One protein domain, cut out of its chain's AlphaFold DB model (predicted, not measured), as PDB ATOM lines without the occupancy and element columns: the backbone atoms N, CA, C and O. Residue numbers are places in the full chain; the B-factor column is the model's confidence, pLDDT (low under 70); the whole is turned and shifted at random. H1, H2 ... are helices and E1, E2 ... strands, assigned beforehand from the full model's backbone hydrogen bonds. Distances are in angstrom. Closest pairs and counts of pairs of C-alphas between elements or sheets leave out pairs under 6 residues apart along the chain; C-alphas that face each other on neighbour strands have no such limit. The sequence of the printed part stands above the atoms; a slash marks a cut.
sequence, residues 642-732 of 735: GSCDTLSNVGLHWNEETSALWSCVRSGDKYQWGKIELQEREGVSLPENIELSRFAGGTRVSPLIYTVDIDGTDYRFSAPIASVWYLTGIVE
ATOM      1  N   GLY A 642      16.754 -18.751 -40.381       81.69
ATOM      2  CA  GLY A 642      17.807 -18.550 -39.386       81.69
ATOM      3  C   GLY A 642      18.843 -19.678 -39.350       81.69
ATOM      4  O   GLY A 642      18.731 -20.698 -40.037       81.69
ATOM      5  N   SER A 643      19.893 -19.499 -38.545       79.62
ATOM      6  CA  SER A 643      20.904 -20.534 -38.309       79.62
ATOM      7  C   SER A 643      20.352 -21.680 -37.455       79.62
ATOM      8  O   SER A 643      19.471 -21.498 -36.614       79.62
ATOM      9  N   CYS A 644      20.913 -22.879 -37.628       79.25
ATOM     10  CA  CYS A 644      20.499 -24.099 -36.923       79.25
ATOM     11  C   CYS A 644      20.890 -24.150 -35.429       79.25
ATOM     12  O   CYS A 644      20.889 -25.215 -34.812       79.25
ATOM     13  N   ASP A 645      21.214 -23.001 -34.840       66.06
ATOM     14  CA  ASP A 645      21.759 -22.858 -33.489       66.06
ATOM     15  C   ASP A 645      20.647 -22.894 -32.423       66.06
ATOM     16  O   ASP A 645      20.905 -23.134 -31.244       66.06
ATOM     17  N   THR A 646      19.392 -22.680 -32.839       60.53
ATOM     18  CA  THR A 646      18.210 -22.742 -31.974       60.53
ATOM     19  C   THR A 646      17.322 -23.917 -32.389       60.53
ATOM     20  O   THR A 646      16.716 -23.941 -33.455       60.53
ATOM     21  N   LEU A 647      17.232 -24.932 -31.522       56.69
ATOM     22  CA  LEU A 647      16.445 -26.159 -31.739       56.69
ATOM     23  C   LEU A 647      14.926 -25.922 -31.900       56.69
ATOM     24  O   LEU A 647      14.190 -26.874 -32.165       56.69
ATOM     25  N   SER A 648      14.462 -24.680 -31.733       55.00
ATOM     26  CA  SER A 648      13.056 -24.274 -31.729       55.00
ATOM     27  C   SER A 648      12.388 -24.227 -33.110       55.00
ATOM     28  O   SER A 648      11.165 -24.208 -33.143       55.00
ATOM     29  N   ASN A 649      13.142 -24.289 -34.221       55.38
ATOM     30  CA  ASN A 649      12.605 -24.244 -35.599       55.38
ATOM     31  C   ASN A 649      12.957 -25.476 -36.465       55.38
ATOM     32  O   ASN A 649      12.912 -25.419 -37.690       55.38
ATOM     33  N   VAL A 650      13.328 -26.606 -35.856       65.81
ATOM     34  CA  VAL A 650      13.770 -27.813 -36.586       65.81
ATOM     35  C   VAL A 650      12.560 -28.675 -36.971       65.81
ATOM     36  O   VAL A 650      12.216 -29.630 -36.272       65.81
ATOM     37  N   GLY A 651      11.884 -28.298 -38.057       79.81
ATOM     38  CA  GLY A 651      10.913 -29.138 -38.766       79.81
ATOM     39  C   GLY A 651      11.530 -29.784 -40.009       79.81
ATOM     40  O   GLY A 651      12.674 -29.488 -40.365       79.81
ATOM     41  N   LEU A 652      10.783 -30.668 -40.673       88.38
ATOM     42  CA  LEU A 652      11.076 -31.031 -42.059       88.38
ATOM     43  C   LEU A 652      10.495 -29.961 -42.981       88.38
ATOM     44  O   LEU A 652       9.305 -29.642 -42.915       88.38
ATOM     45  N   HIS A 653      11.348 -29.416 -43.842       89.56
ATOM     46  CA  HIS A 653      10.980 -28.444 -44.859       89.56
ATOM     47  C   HIS A 653      11.152 -29.073 -46.233       89.56
ATOM     48  O   HIS A 653      12.230 -29.568 -46.563       89.56
ATOM     49  N   TRP A 654      10.096 -29.055 -47.038       92.69
ATOM     50  CA  TRP A 654      10.186 -29.472 -48.427       92.69
ATOM     51  C   TRP A 654      10.836 -28.360 -49.243       92.69
ATOM     52  O   TRP A 654      10.408 -27.208 -49.188       92.69
ATOM     53  N   ASN A 655      11.885 -28.704 -49.980       90.88
ATOM     54  CA  ASN A 655      12.496 -27.802 -50.936       90.88
ATOM     55  C   ASN A 655      12.186 -28.287 -52.356       90.88
ATOM     56  O   ASN A 655      12.667 -29.345 -52.764       90.88
ATOM     57  N   GLU A 656      11.434 -27.481 -53.103       88.38
ATOM     58  CA  GLU A 656      11.042 -27.804 -54.480       88.38
ATOM     59  C   GLU A 656      12.257 -27.958 -55.410       88.38
ATOM     60  O   GLU A 656      12.300 -28.887 -56.214       88.38
ATOM     61  N   GLU A 657      13.286 -27.109 -55.263       86.62
ATOM     62  CA  GLU A 657      14.459 -27.085 -56.159       86.62
ATOM     63  C   GLU A 657      15.304 -28.364 -56.092       86.62
ATOM     64  O   GLU A 657      15.896 -28.779 -57.087       86.62
ATOM     65  N   THR A 658      15.368 -28.998 -54.922       89.50
ATOM     66  CA  THR A 658      16.113 -30.252 -54.705       89.50
ATOM     67  C   THR A 658      15.211 -31.478 -54.626       89.50
ATOM     68  O   THR A 658      15.728 -32.590 -54.471       89.50
ATOM     69  N   SER A 659      13.888 -31.273 -54.700       90.69
ATOM     70  CA  SER A 659      12.846 -32.283 -54.475       90.69
ATOM     71  C   SER A 659      13.163 -33.158 -53.259       90.69
ATOM     72  O   SER A 659      13.184 -34.389 -53.326       90.69
ATOM     73  N   ALA A 660      13.516 -32.506 -52.152       92.25
ATOM     74  CA  ALA A 660      14.006 -33.169 -50.956       92.25
ATOM     75  C   ALA A 660      13.522 -32.488 -49.680       92.25
ATOM     76  O   ALA A 660      13.205 -31.297 -49.657       92.25
ATOM     77  N   LEU A 661      13.523 -33.258 -48.594       91.88
ATOM     78  CA  LEU A 661      13.275 -32.752 -47.252       91.88
ATOM     79  C   LEU A 661      14.568 -32.196 -46.665       91.88
ATOM     80  O   LEU A 661      15.653 -32.722 -46.906       91.88
ATOM     81  N   TRP A 662      14.450 -31.129 -45.889       91.19
ATOM     82  CA  TRP A 662      15.565 -30.419 -45.279       91.19
ATOM     83  C   TRP A 662      15.287 -30.145 -43.812       91.19
ATOM     84  O   TRP A 662      14.162 -29.836 -43.423       91.19
ATOM     85  N   SER A 663      16.330 -30.242 -42.998       88.88
ATOM     86  CA  SER A 663      16.278 -29.887 -41.586       88.88
ATOM     87  C   SER A 663      17.669 -29.534 -41.068       88.88
ATOM     88  O   SER A 663      18.659 -29.569 -41.804       88.88
ATOM     89  N   CYS A 664      17.757 -29.190 -39.791       86.81
ATOM     90  CA  CYS A 664      19.031 -28.946 -39.136       86.81
ATOM     91  C   CYS A 664      19.727 -30.268 -38.801       86.81
ATOM     92  O   CYS A 664      19.292 -31.007 -37.918       86.81
ATOM     93  N   VAL A 665      20.838 -30.537 -39.484       84.44
ATOM     94  CA  VAL A 665      21.686 -31.718 -39.287       84.44
ATOM     95  C   VAL A 665      23.009 -31.312 -38.652       84.44
ATOM     96  O   VAL A 665      23.523 -30.218 -38.893       84.44
ATOM     97  N   ARG A 666      23.601 -32.193 -37.847       81.50
ATOM     98  CA  ARG A 666      24.942 -31.968 -37.307       81.50
ATOM     99  C   ARG A 666      25.994 -32.420 -38.312       81.50
ATOM    100  O   ARG A 666      26.022 -33.577 -38.716       81.50
ATOM    101  N   SER A 667      26.890 -31.506 -38.661       79.00
ATOM    102  CA  SER A 667      28.087 -31.761 -39.458       79.00
ATOM    103  C   SER A 667      29.308 -31.384 -38.617       79.00
ATOM    104  O   SER A 667      29.575 -30.207 -38.365       79.00
ATOM    105  N   GLY A 668      30.006 -32.394 -38.088       78.62
ATOM    106  CA  GLY A 668      31.064 -32.200 -37.089       78.62
ATOM    107  C   GLY A 668      30.535 -31.592 -35.782       78.62
ATOM    108  O   GLY A 668      29.619 -32.131 -35.153       78.62
ATOM    109  N   ASP A 669      31.101 -30.455 -35.376       77.50
ATOM    110  CA  ASP A 669      30.724 -29.735 -34.147       77.50
ATOM    111  C   ASP A 669      29.669 -28.642 -34.362       77.50
ATOM    112  O   ASP A 669      29.314 -27.933 -33.420       77.50
ATOM    113  N   LYS A 670      29.146 -28.488 -35.585       80.88
ATOM    114  CA  LYS A 670      28.163 -27.452 -35.926       80.88
ATOM    115  C   LYS A 670      26.873 -28.066 -36.460       80.88
ATOM    116  O   LYS A 670      26.894 -29.109 -37.111       80.88
ATOM    117  N   TYR A 671      25.753 -27.399 -36.198       82.38
ATOM    118  CA  TYR A 671      24.495 -27.682 -36.881       82.38
ATOM    119  C   TYR A 671      24.386 -26.796 -38.119       82.38
ATOM    120  O   TYR A 671      24.719 -25.614 -38.077       82.38
ATOM    121  N   GLN A 672      23.920 -27.367 -39.221       86.56
ATOM    122  CA  GLN A 672      23.676 -26.651 -40.467       86.56
ATOM    123  C   GLN A 672      22.450 -27.228 -41.169       86.56
ATOM    124  O   GLN A 672      22.060 -28.368 -40.915       86.56
ATOM    125  N   TRP A 673      21.848 -26.450 -42.062       88.81
ATOM    126  CA  TRP A 673      20.765 -26.941 -42.905       88.81
ATOM    127  C   TRP A 673      21.304 -28.013 -43.848       88.81
ATOM    128  O   TRP A 673      22.269 -27.774 -44.579       88.81
ATOM    129  N   GLY A 674      20.698 -29.194 -43.819       88.69
ATOM    130  CA  GLY A 674      21.081 -30.319 -44.657       88.69
ATOM    131  C   GLY A 674      19.875 -31.119 -45.123       88.69
ATOM    132  O   GLY A 674      18.807 -31.093 -44.507       88.69
ATOM    133  N   LYS A 675      20.074 -31.827 -46.233       90.62
ATOM    134  CA  LYS A 675      19.095 -32.754 -46.793       90.62
ATOM    135  C   LYS A 675      18.842 -33.903 -45.815       90.62
ATOM    136  O   LYS A 675      19.785 -34.457 -45.250       90.62
ATOM    137  N   ILE A 676      17.571 -34.245 -45.647       90.44
ATOM    138  CA  ILE A 676      17.085 -35.358 -44.841       90.44
ATOM    139  C   ILE A 676      16.606 -36.475 -45.757       90.44
ATOM    140  O   ILE A 676      15.826 -36.259 -46.683       90.44
ATOM    141  N   GLU A 677      17.062 -37.680 -45.456       89.19
ATOM    142  CA  GLU A 677      16.554 -38.925 -46.004       89.19
ATOM    143  C   GLU A 677      15.617 -39.568 -44.981       89.19
ATOM    144  O   GLU A 677      15.978 -39.710 -43.812       89.19
ATOM    145  N   LEU A 678      14.405 -39.935 -45.394       90.12
ATOM    146  CA  LEU A 678      13.499 -40.694 -44.538       90.12
ATOM    147  C   LEU A 678      13.789 -42.183 -44.708       90.12
ATOM    148  O   LEU A 678      13.873 -42.664 -45.835       90.12
ATOM    149  N   GLN A 679      13.932 -42.904 -43.601       88.56
ATOM    150  CA  GLN A 679      14.159 -44.348 -43.606       88.56
ATOM    151  C   GLN A 679      13.150 -45.083 -42.728       88.56
ATOM    152  O   GLN A 679      12.613 -44.557 -41.752       88.56
ATOM    153  N   GLU A 680      12.902 -46.331 -43.095       87.06
ATOM    154  CA  GLU A 680      12.018 -47.237 -42.376       87.06
ATOM    155  C   GLU A 680      12.741 -47.876 -41.189       87.06
ATOM    156  O   GLU A 680      13.967 -48.021 -41.177       87.06
ATOM    157  N   ARG A 681      11.976 -48.277 -40.175       82.81
ATOM    158  CA  ARG A 681      12.483 -49.055 -39.043       82.81
ATOM    159  C   ARG A 681      11.716 -50.363 -38.973       82.81
ATOM    160  O   ARG A 681      10.557 -50.425 -39.363       82.81
ATOM    161  N   GLU A 682      12.366 -51.408 -38.474       75.56
ATOM    162  CA  GLU A 682      11.783 -52.748 -38.387       75.56
ATOM    163  C   GLU A 682      10.375 -52.710 -37.754       75.56
ATOM    164  O   GLU A 682      10.211 -52.281 -36.611       75.56
ATOM    165  N   GLY A 683       9.361 -53.110 -38.533       78.19
ATOM    166  CA  GLY A 683       7.950 -53.109 -38.132       78.19
ATOM    167  C   GLY A 683       7.096 -51.925 -38.612       78.19
ATOM    168  O   GLY A 683       5.896 -51.948 -38.358       78.19
ATOM    169  N   VAL A 684       7.659 -50.921 -39.302       83.25
ATOM    170  CA  VAL A 684       6.904 -49.778 -39.862       83.25
ATOM    171  C   VAL A 684       7.481 -49.369 -41.225       83.25
ATOM    172  O   VAL A 684       8.657 -49.016 -41.301       83.25
ATOM    173  N   SER A 685       6.664 -49.379 -42.285       83.50
ATOM    174  CA  SER A 685       7.070 -48.990 -43.646       83.50
ATOM    175  C   SER A 685       6.534 -47.614 -44.050       83.50
ATOM    176  O   SER A 685       5.460 -47.194 -43.609       83.50
ATOM    177  N   LEU A 686       7.281 -46.904 -44.896       85.31
ATOM    178  CA  LEU A 686       6.828 -45.672 -45.523       85.31
ATOM    179  C   LEU A 686       5.834 -46.030 -46.639       85.31
ATOM    180  O   LEU A 686       6.087 -46.952 -47.413       85.31
ATOM    181  N   PRO A 687       4.698 -45.329 -46.756       84.00
ATOM    182  CA  PRO A 687       3.747 -45.617 -47.823       84.00
ATOM    183  C   PRO A 687       4.341 -45.283 -49.196       84.00
ATOM    184  O   PRO A 687       4.719 -44.139 -49.447       84.00
ATOM    185  N   GLU A 688       4.381 -46.260 -50.106       81.88
ATOM    186  CA  GLU A 688       4.945 -46.090 -51.458       81.88
ATOM    187  C   GLU A 688       4.190 -45.048 -52.307       81.88
ATOM    188  O   GLU A 688       4.719 -44.530 -53.289       81.88
ATOM    189  N   ASN A 689       2.946 -44.736 -51.938       84.31
ATOM    190  CA  ASN A 689       2.042 -43.833 -52.649       84.31
ATOM    191  C   ASN A 689       1.976 -42.411 -52.065       84.31
ATOM    192  O   ASN A 689       1.211 -41.592 -52.577       84.31
ATOM    193  N   ILE A 690       2.731 -42.103 -51.006       87.81
ATOM    194  CA  ILE A 690       2.776 -40.756 -50.424       87.81
ATOM    195  C   ILE A 690       3.996 -40.010 -50.962       87.81
ATOM    196  O   ILE A 690       5.136 -40.438 -50.802       87.81
ATOM    197  N   GLU A 691       3.758 -38.850 -51.575       89.50
ATOM    198  CA  GLU A 691       4.832 -37.961 -52.015       89.50
ATOM    199  C   GLU A 691       5.647 -37.442 -50.824       89.50
ATOM    200  O   GLU A 691       5.090 -36.988 -49.822       89.50
ATOM    201  N   LEU A 692       6.980 -37.440 -50.952       89.69
ATOM    202  CA  LEU A 692       7.890 -37.017 -49.879       89.69
ATOM    203  C   LEU A 692       7.614 -35.592 -49.366       89.69
ATOM    204  O   LEU A 692       7.829 -35.312 -48.188       89.69
ATOM    205  N   SER A 693       7.113 -34.705 -50.229       90.50
ATOM    206  CA  SER A 693       6.728 -33.326 -49.901       90.50
ATOM    207  C   SER A 693       5.689 -33.241 -48.782       90.50
ATOM    208  O   SER A 693       5.727 -32.308 -47.978       90.50
ATOM    209  N   ARG A 694       4.806 -34.244 -48.672       92.88
ATOM    210  CA  ARG A 694       3.727 -34.294 -47.675       92.88
ATOM    211  C   ARG A 694       4.234 -34.513 -46.254       92.88
ATOM    212  O   ARG A 694       3.511 -34.221 -45.312       92.88
ATOM    213  N   PHE A 695       5.475 -34.973 -46.089       91.75
ATOM    214  CA  PHE A 695       6.096 -35.117 -44.772       91.75
ATOM    215  C   PHE A 695       6.701 -33.811 -44.234       91.75
ATOM    216  O   PHE A 695       7.271 -33.817 -43.144       91.75
ATOM    217  N   ALA A 696       6.609 -32.698 -44.968       90.50
ATOM    218  CA  ALA A 696       7.018 -31.382 -44.484       90.50
ATOM    219  C   ALA A 696       5.902 -30.672 -43.693       90.50
ATOM    220  O   ALA A 696       4.725 -30.989 -43.816       90.50
ATOM    221  N   GLY A 697       6.263 -29.664 -42.893       86.12
ATOM    222  CA  GLY A 697       5.287 -28.778 -42.226       86.12
ATOM    223  C   GLY A 697       4.631 -29.321 -40.947       86.12
ATOM    224  O   GLY A 697       3.885 -28.600 -40.292       86.12
ATOM    225  N   GLY A 698       4.946 -30.551 -40.543       86.56
ATOM    226  CA  GLY A 698       4.637 -31.100 -39.222       86.56
ATOM    227  C   GLY A 698       5.334 -30.392 -38.051       86.56
ATOM    228  O   GLY A 698       6.129 -29.464 -38.214       86.56
ATOM    229  N   THR A 699       5.052 -30.864 -36.838       83.50
ATOM    230  CA  THR A 699       5.491 -30.254 -35.579       83.50
ATOM    231  C   THR A 699       6.445 -31.167 -34.817       83.50
ATOM    232  O   THR A 699       6.269 -32.382 -34.726       83.50
ATOM    233  N   ARG A 700       7.468 -30.573 -34.204       80.94
ATOM    234  CA  ARG A 700       8.382 -31.287 -33.313       80.94
ATOM    235  C   ARG A 700       7.752 -31.428 -31.925       80.94
ATOM    236  O   ARG A 700       7.659 -30.454 -31.187       80.94
ATOM    237  N   VAL A 701       7.335 -32.641 -31.563       82.19
ATOM    238  CA  VAL A 701       6.700 -32.936 -30.262       82.19
ATOM    239  C   VAL A 701       7.720 -33.196 -29.146       82.19
ATOM    240  O   VAL A 701       7.399 -33.068 -27.968       82.19
ATOM    241  N   SER A 702       8.968 -33.538 -29.490       79.25
ATOM    242  CA  SER A 702      10.092 -33.599 -28.546       79.25
ATOM    243  C   SER A 702      11.435 -33.371 -29.258       79.25
ATOM    244  O   SER A 702      11.496 -33.456 -30.486       79.25
ATOM    245  N   PRO A 703      12.557 -33.162 -28.540       73.44
ATOM    246  CA  PRO A 703      13.875 -33.024 -29.164       73.44
ATOM    247  C   PRO A 703      14.277 -34.192 -30.075       73.44
ATOM    248  O   PRO A 703      15.166 -34.028 -30.899       73.44
ATOM    249  N   LEU A 704      13.648 -35.360 -29.962       79.25
ATOM    250  CA  LEU A 704      13.969 -36.521 -30.790       79.25
ATOM    251  C   LEU A 704      12.820 -36.950 -31.698       79.25
ATOM    252  O   LEU A 704      13.027 -37.859 -32.488       79.25
ATOM    253  N   ILE A 705      11.634 -36.342 -31.591       85.44
ATOM    254  CA  ILE A 705      10.434 -36.808 -32.293       85.44
ATOM    255  C   ILE A 705       9.782 -35.655 -33.052       85.44
ATOM    256  O   ILE A 705       9.400 -34.638 -32.468       85.44
ATOM    257  N   TYR A 706       9.630 -35.863 -34.352       88.69
ATOM    258  CA  TYR A 706       8.861 -35.042 -35.274       88.69
ATOM    259  C   TYR A 706       7.575 -35.772 -35.655       88.69
ATOM    260  O   TYR A 706       7.580 -36.993 -35.807       88.69
ATOM    261  N   THR A 707       6.469 -35.048 -35.782       88.19
ATOM    262  CA  THR A 707       5.168 -35.618 -36.140       88.19
ATOM    263  C   THR A 707       4.515 -34.782 -37.227       88.19
ATOM    264  O   THR A 707       4.502 -33.557 -37.129       88.19
ATOM    265  N   VAL A 708       3.987 -35.436 -38.256       91.00
ATOM    266  CA  VAL A 708       3.260 -34.801 -39.359       91.00
ATOM    267  C   VAL A 708       1.962 -35.559 -39.608       91.00
ATOM    268  O   VAL A 708       1.981 -36.784 -39.717       91.00
ATOM    269  N   ASP A 709       0.857 -34.822 -39.668       90.88
ATOM    270  CA  ASP A 709      -0.456 -35.353 -40.030       90.88
ATOM    271  C   ASP A 709      -0.594 -35.353 -41.554       90.88
ATOM    272  O   ASP A 709      -0.383 -34.326 -42.208       90.88
ATOM    273  N   ILE A 710      -0.917 -36.513 -42.119       90.44
ATOM    274  CA  ILE A 710      -1.172 -36.688 -43.547       90.44
ATOM    275  C   ILE A 710      -2.493 -37.443 -43.682       90.44
ATOM    276  O   ILE A 710      -2.579 -38.619 -43.341       90.44
ATOM    277  N   ASP A 711      -3.526 -36.754 -44.172       88.56
ATOM    278  CA  ASP A 711      -4.888 -37.289 -44.339       88.56
ATOM    279  C   ASP A 711      -5.485 -37.882 -43.045       88.56
ATOM    280  O   ASP A 711      -6.182 -38.895 -43.080       88.56
ATOM    281  N   GLY A 712      -5.211 -37.257 -41.893       85.50
ATOM    282  CA  GLY A 712      -5.682 -37.714 -40.581       85.50
ATOM    283  C   GLY A 712      -4.830 -38.816 -39.946       85.50
ATOM    284  O   GLY A 712      -5.178 -39.298 -38.870       85.50
ATOM    285  N   THR A 713      -3.744 -39.237 -40.606       89.44
ATOM    286  CA  THR A 713      -2.782 -40.213 -40.084       89.44
ATOM    287  C   THR A 713      -1.509 -39.516 -39.610       89.44
ATOM    288  O   THR A 713      -0.837 -38.813 -40.368       89.44
ATOM    289  N   ASP A 714      -1.137 -39.766 -38.358       90.38
ATOM    290  CA  ASP A 714      -0.005 -39.151 -37.672       90.38
ATOM    291  C   ASP A 714       1.283 -39.964 -37.914       90.38
ATOM    292  O   ASP A 714       1.490 -41.036 -37.333       90.38
ATOM    293  N   TYR A 715       2.201 -39.447 -38.734       91.06
ATOM    294  CA  TYR A 715       3.506 -40.067 -38.996       91.06
ATOM    295  C   TYR A 715       4.572 -39.511 -38.052       91.06
ATOM    296  O   TYR A 715       4.848 -38.309 -38.039       91.06
ATOM    297  N   ARG A 716       5.213 -40.387 -37.265       90.75
ATOM    298  CA  ARG A 716       6.205 -40.004 -36.245       90.75
ATOM    299  C   ARG A 716       7.616 -40.424 -36.623       90.75
ATOM    300  O   ARG A 716       7.939 -41.612 -36.634       90.75
ATOM    301  N   PHE A 717       8.493 -39.449 -36.813       89.44
ATOM    302  CA  PHE A 717       9.896 -39.662 -37.143       89.44
ATOM    303  C   PHE A 717      10.782 -39.416 -35.931       89.44
ATOM    304  O   PHE A 717      10.684 -38.376 -35.276       89.44
ATOM    305  N   SER A 718      11.694 -40.348 -35.664       85.50
ATOM    306  CA  SER A 718      12.857 -40.037 -34.848       85.50
ATOM    307  C   SER A 718      13.810 -39.184 -35.673       85.50
ATOM    308  O   SER A 718      14.238 -39.594 -36.752       85.50
ATOM    309  N   ALA A 719      14.112 -37.995 -35.169       70.12
ATOM    310  CA  ALA A 719      15.073 -37.074 -35.751       70.12
ATOM    311  C   ALA A 719      16.429 -37.323 -35.083       70.12
ATOM    312  O   ALA A 719      16.722 -36.692 -34.058       70.12
ATOM    313  N   PRO A 720      17.265 -38.270 -35.556       63.16
ATOM    314  CA  PRO A 720      18.617 -38.325 -35.054       63.16
ATOM    315  C   PRO A 720      19.328 -37.046 -35.484       63.16
ATOM    316  O   PRO A 720      18.959 -36.356 -36.430       63.16
ATOM    317  N   ILE A 721      20.417 -36.760 -34.793       66.38
ATOM    318  CA  ILE A 721      21.273 -35.592 -35.007       66.38
ATOM    319  C   ILE A 721      21.958 -35.623 -36.413       66.38
ATOM    320  O   ILE A 721      22.758 -34.753 -36.738       66.38
ATOM    321  N   ALA A 722      21.629 -36.602 -37.268       73.75
ATOM    322  CA  ALA A 722      22.200 -36.882 -38.586       73.75
ATOM    323  C   ALA A 722      21.184 -36.658 -39.731       73.75
ATOM    324  O   ALA A 722      20.014 -36.366 -39.503       73.75
ATOM    325  N   SER A 723      21.628 -36.823 -40.979       83.94
ATOM    326  CA  SER A 723      20.848 -36.599 -42.209       83.94
ATOM    327  C   SER A 723      19.792 -37.663 -42.534       83.94
ATOM    328  O   SER A 723      19.217 -37.625 -43.613       83.94
ATOM    329  N   VAL A 724      19.535 -38.621 -41.643       87.12
ATOM    330  CA  VAL A 724      18.606 -39.739 -41.880       87.12
ATOM    331  C   VAL A 724      17.577 -39.767 -40.768       87.12
ATOM    332  O   VAL A 724      17.976 -39.906 -39.624       87.12
ATOM    333  N   TRP A 725      16.285 -39.630 -41.045       88.62
ATOM    334  CA  TRP A 725      15.227 -39.657 -40.030       88.62
ATOM    335  C   TRP A 725      14.417 -40.944 -40.146       88.62
ATOM    336  O   TRP A 725      13.918 -41.269 -41.218       88.62
ATOM    337  N   TYR A 726      14.279 -41.679 -39.039       87.25
ATOM    338  CA  TYR A 726      13.621 -42.988 -39.057       87.25
ATOM    339  C   TYR A 726      12.160 -42.873 -38.656       87.25
ATOM    340  O   TYR A 726      11.868 -42.321 -37.593       87.25
ATOM    341  N   LEU A 727      11.259 -43.455 -39.440       88.88
ATOM    342  CA  LEU A 727       9.865 -43.631 -39.050       88.88
ATOM    343  C   LEU A 727       9.792 -44.565 -37.829       88.88
ATOM    344  O   LEU A 727      10.353 -45.656 -37.812       88.88
ATOM    345  N   THR A 728       9.140 -44.100 -36.770       85.94
ATOM    346  CA  THR A 728       9.063 -44.785 -35.465       85.94
ATOM    347  C   THR A 728       7.645 -45.111 -35.027       85.94
ATOM    348  O   THR A 728       7.472 -45.883 -34.088       85.94
ATOM    349  N   GLY A 729       6.638 -44.559 -35.699       83.81
ATOM    350  CA  GLY A 729       5.247 -44.932 -35.490       83.81
ATOM    351  C   GLY A 729       4.314 -44.254 -36.485       83.81
ATOM    352  O   GLY A 729       4.622 -43.172 -36.986       83.81
ATOM    353  N   ILE A 730       3.185 -44.909 -36.734       82.44
ATOM    354  CA  ILE A 730       2.033 -44.398 -37.478       82.44
ATOM    355  C   ILE A 730       0.851 -44.484 -36.511       82.44
ATOM    356  O   ILE A 730       0.642 -45.532 -35.899       82.44
ATOM    357  N   VAL A 731       0.135 -43.381 -36.309       83.00
ATOM    358  CA  VAL A 731      -1.098 -43.356 -35.515       83.00
ATOM    359  C   VAL A 731      -2.243 -43.069 -36.477       83.00
ATOM    360  O   VAL A 731      -2.370 -41.954 -36.971       83.00
ATOM    361  N   GLU A 732      -3.019 -44.102 -36.793       77.00
ATOM    362  CA  GLU A 732      -4.196 -43.992 -37.660       77.00
ATOM    363  C   GLU A 732      -5.359 -43.319 -36.906       77.00
ATOM    364  O   GLU A 732      -5.447 -43.456 -35.678       77.00
TER     365      GLU A 732
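This is residues 642 to 732 of the 735 residues of the protein "Putative lipoprotein" of Fibrobacter succinogenes (strain ATCC 19169 / S85) (UniProt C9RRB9). One strongly twisted, curled sheet of seven strands makes this domain: the run E1, E2, E3 and the run E4, E5, E6, E7 join side by side along E3 and E7, and the sheet stays open between its edge strands E1 and E4. The short helix H1 sits at that open side, near E1 and E5, and a long link from E3 to H1 passes round the outside of the body. The printed part has 91 residues with seven named strands and one named helix, in the order E1, E2, E3, H1, E4, E5, E6, E7. Across the mixed sheet the order is E1, E2, E3, E7, E6, E5, E4, with E3 and E7 parallel and the other neighbours antiparallel. The class is mostly strand, and the whole is compact, with a radius of gyration of the C-alphas of 12.6 A and spans of 36 by 27 by 21 A.

E1, residues 653 to 655, is an edge strand and forms a hairpin with E2, residues 660 to 667; N 653 and O 662 are 2.9 A apart, within hydrogen-bond range. E2 forms a second hairpin with E3, residues 670 to 679, with N 665 and O 672 at 2.9 A. E1, E2 and E3 are a meander, each strand the antiparallel neighbour of the one before. E2 bends by 72 degrees at residue 664 and E3 bends by 77 degrees at residue 673. E3 is staggered: residues 670 to 676 pair with E2, and residues 677 to 679 pair with E7, residues 724 to 731. E3 and E7 are parallel, at 54 degrees between their directions, with N 725 and O 677 at 2.8 A. H1, residues 692 to 695, is on the sheet at a height of 4.2 A, only just above the sheet's level. It lies over none of the strands, but only just, as 2 of its 4 C-alphas fall on E1. The closest C-alphas of E1 and H1, those of Trp 654 and Ser 693, are 5.4 A apart. H1 is too short for an O i to N i+4 pair; its one O i to N i+3 pair is within range. E4, residues 699 to 702, E5, residues 705 to 710, E6, residues 713 to 718, and E7 make a second meander. Its hairpins have N 707 and O 699 at 2.9 A for E4 and E5, N 715 and O 708 at 2.8 A for E5 and E6, and N 728 and O 716 at 2.8 A for E6 and E7. The two edge strands, E1 and E4, are apart.

E1 begins at C-alpha 653, (10.980, -28.444, -44.859). From first to last C-alpha E2 is 18.2 A long, and E3, the longest strand with 10 residues, is 23.3 A long. H1 begins at C-alpha 692, (7.890, -37.017, -49.879). E4 is four residues long, E5 measures 16.2 A and E6 16.5 A. E7 measures 21.0 A and ends at C-alpha 731, (-1.098, -43.356, -35.515).

The C-alphas farthest apart, those of Asp 669 and Glu 732, are 37.9 A apart. The printed part has no cut. The link from E3 to H1 is long, residues 680 to 691, and its C-alphas lie 12 to 18 A from the mean of the C-alphas; the other links between named elements are tight. The mean pLDDT of the printed part is 83.5, and confidence is under 70 at residues 645 to 650 and 720 to 721.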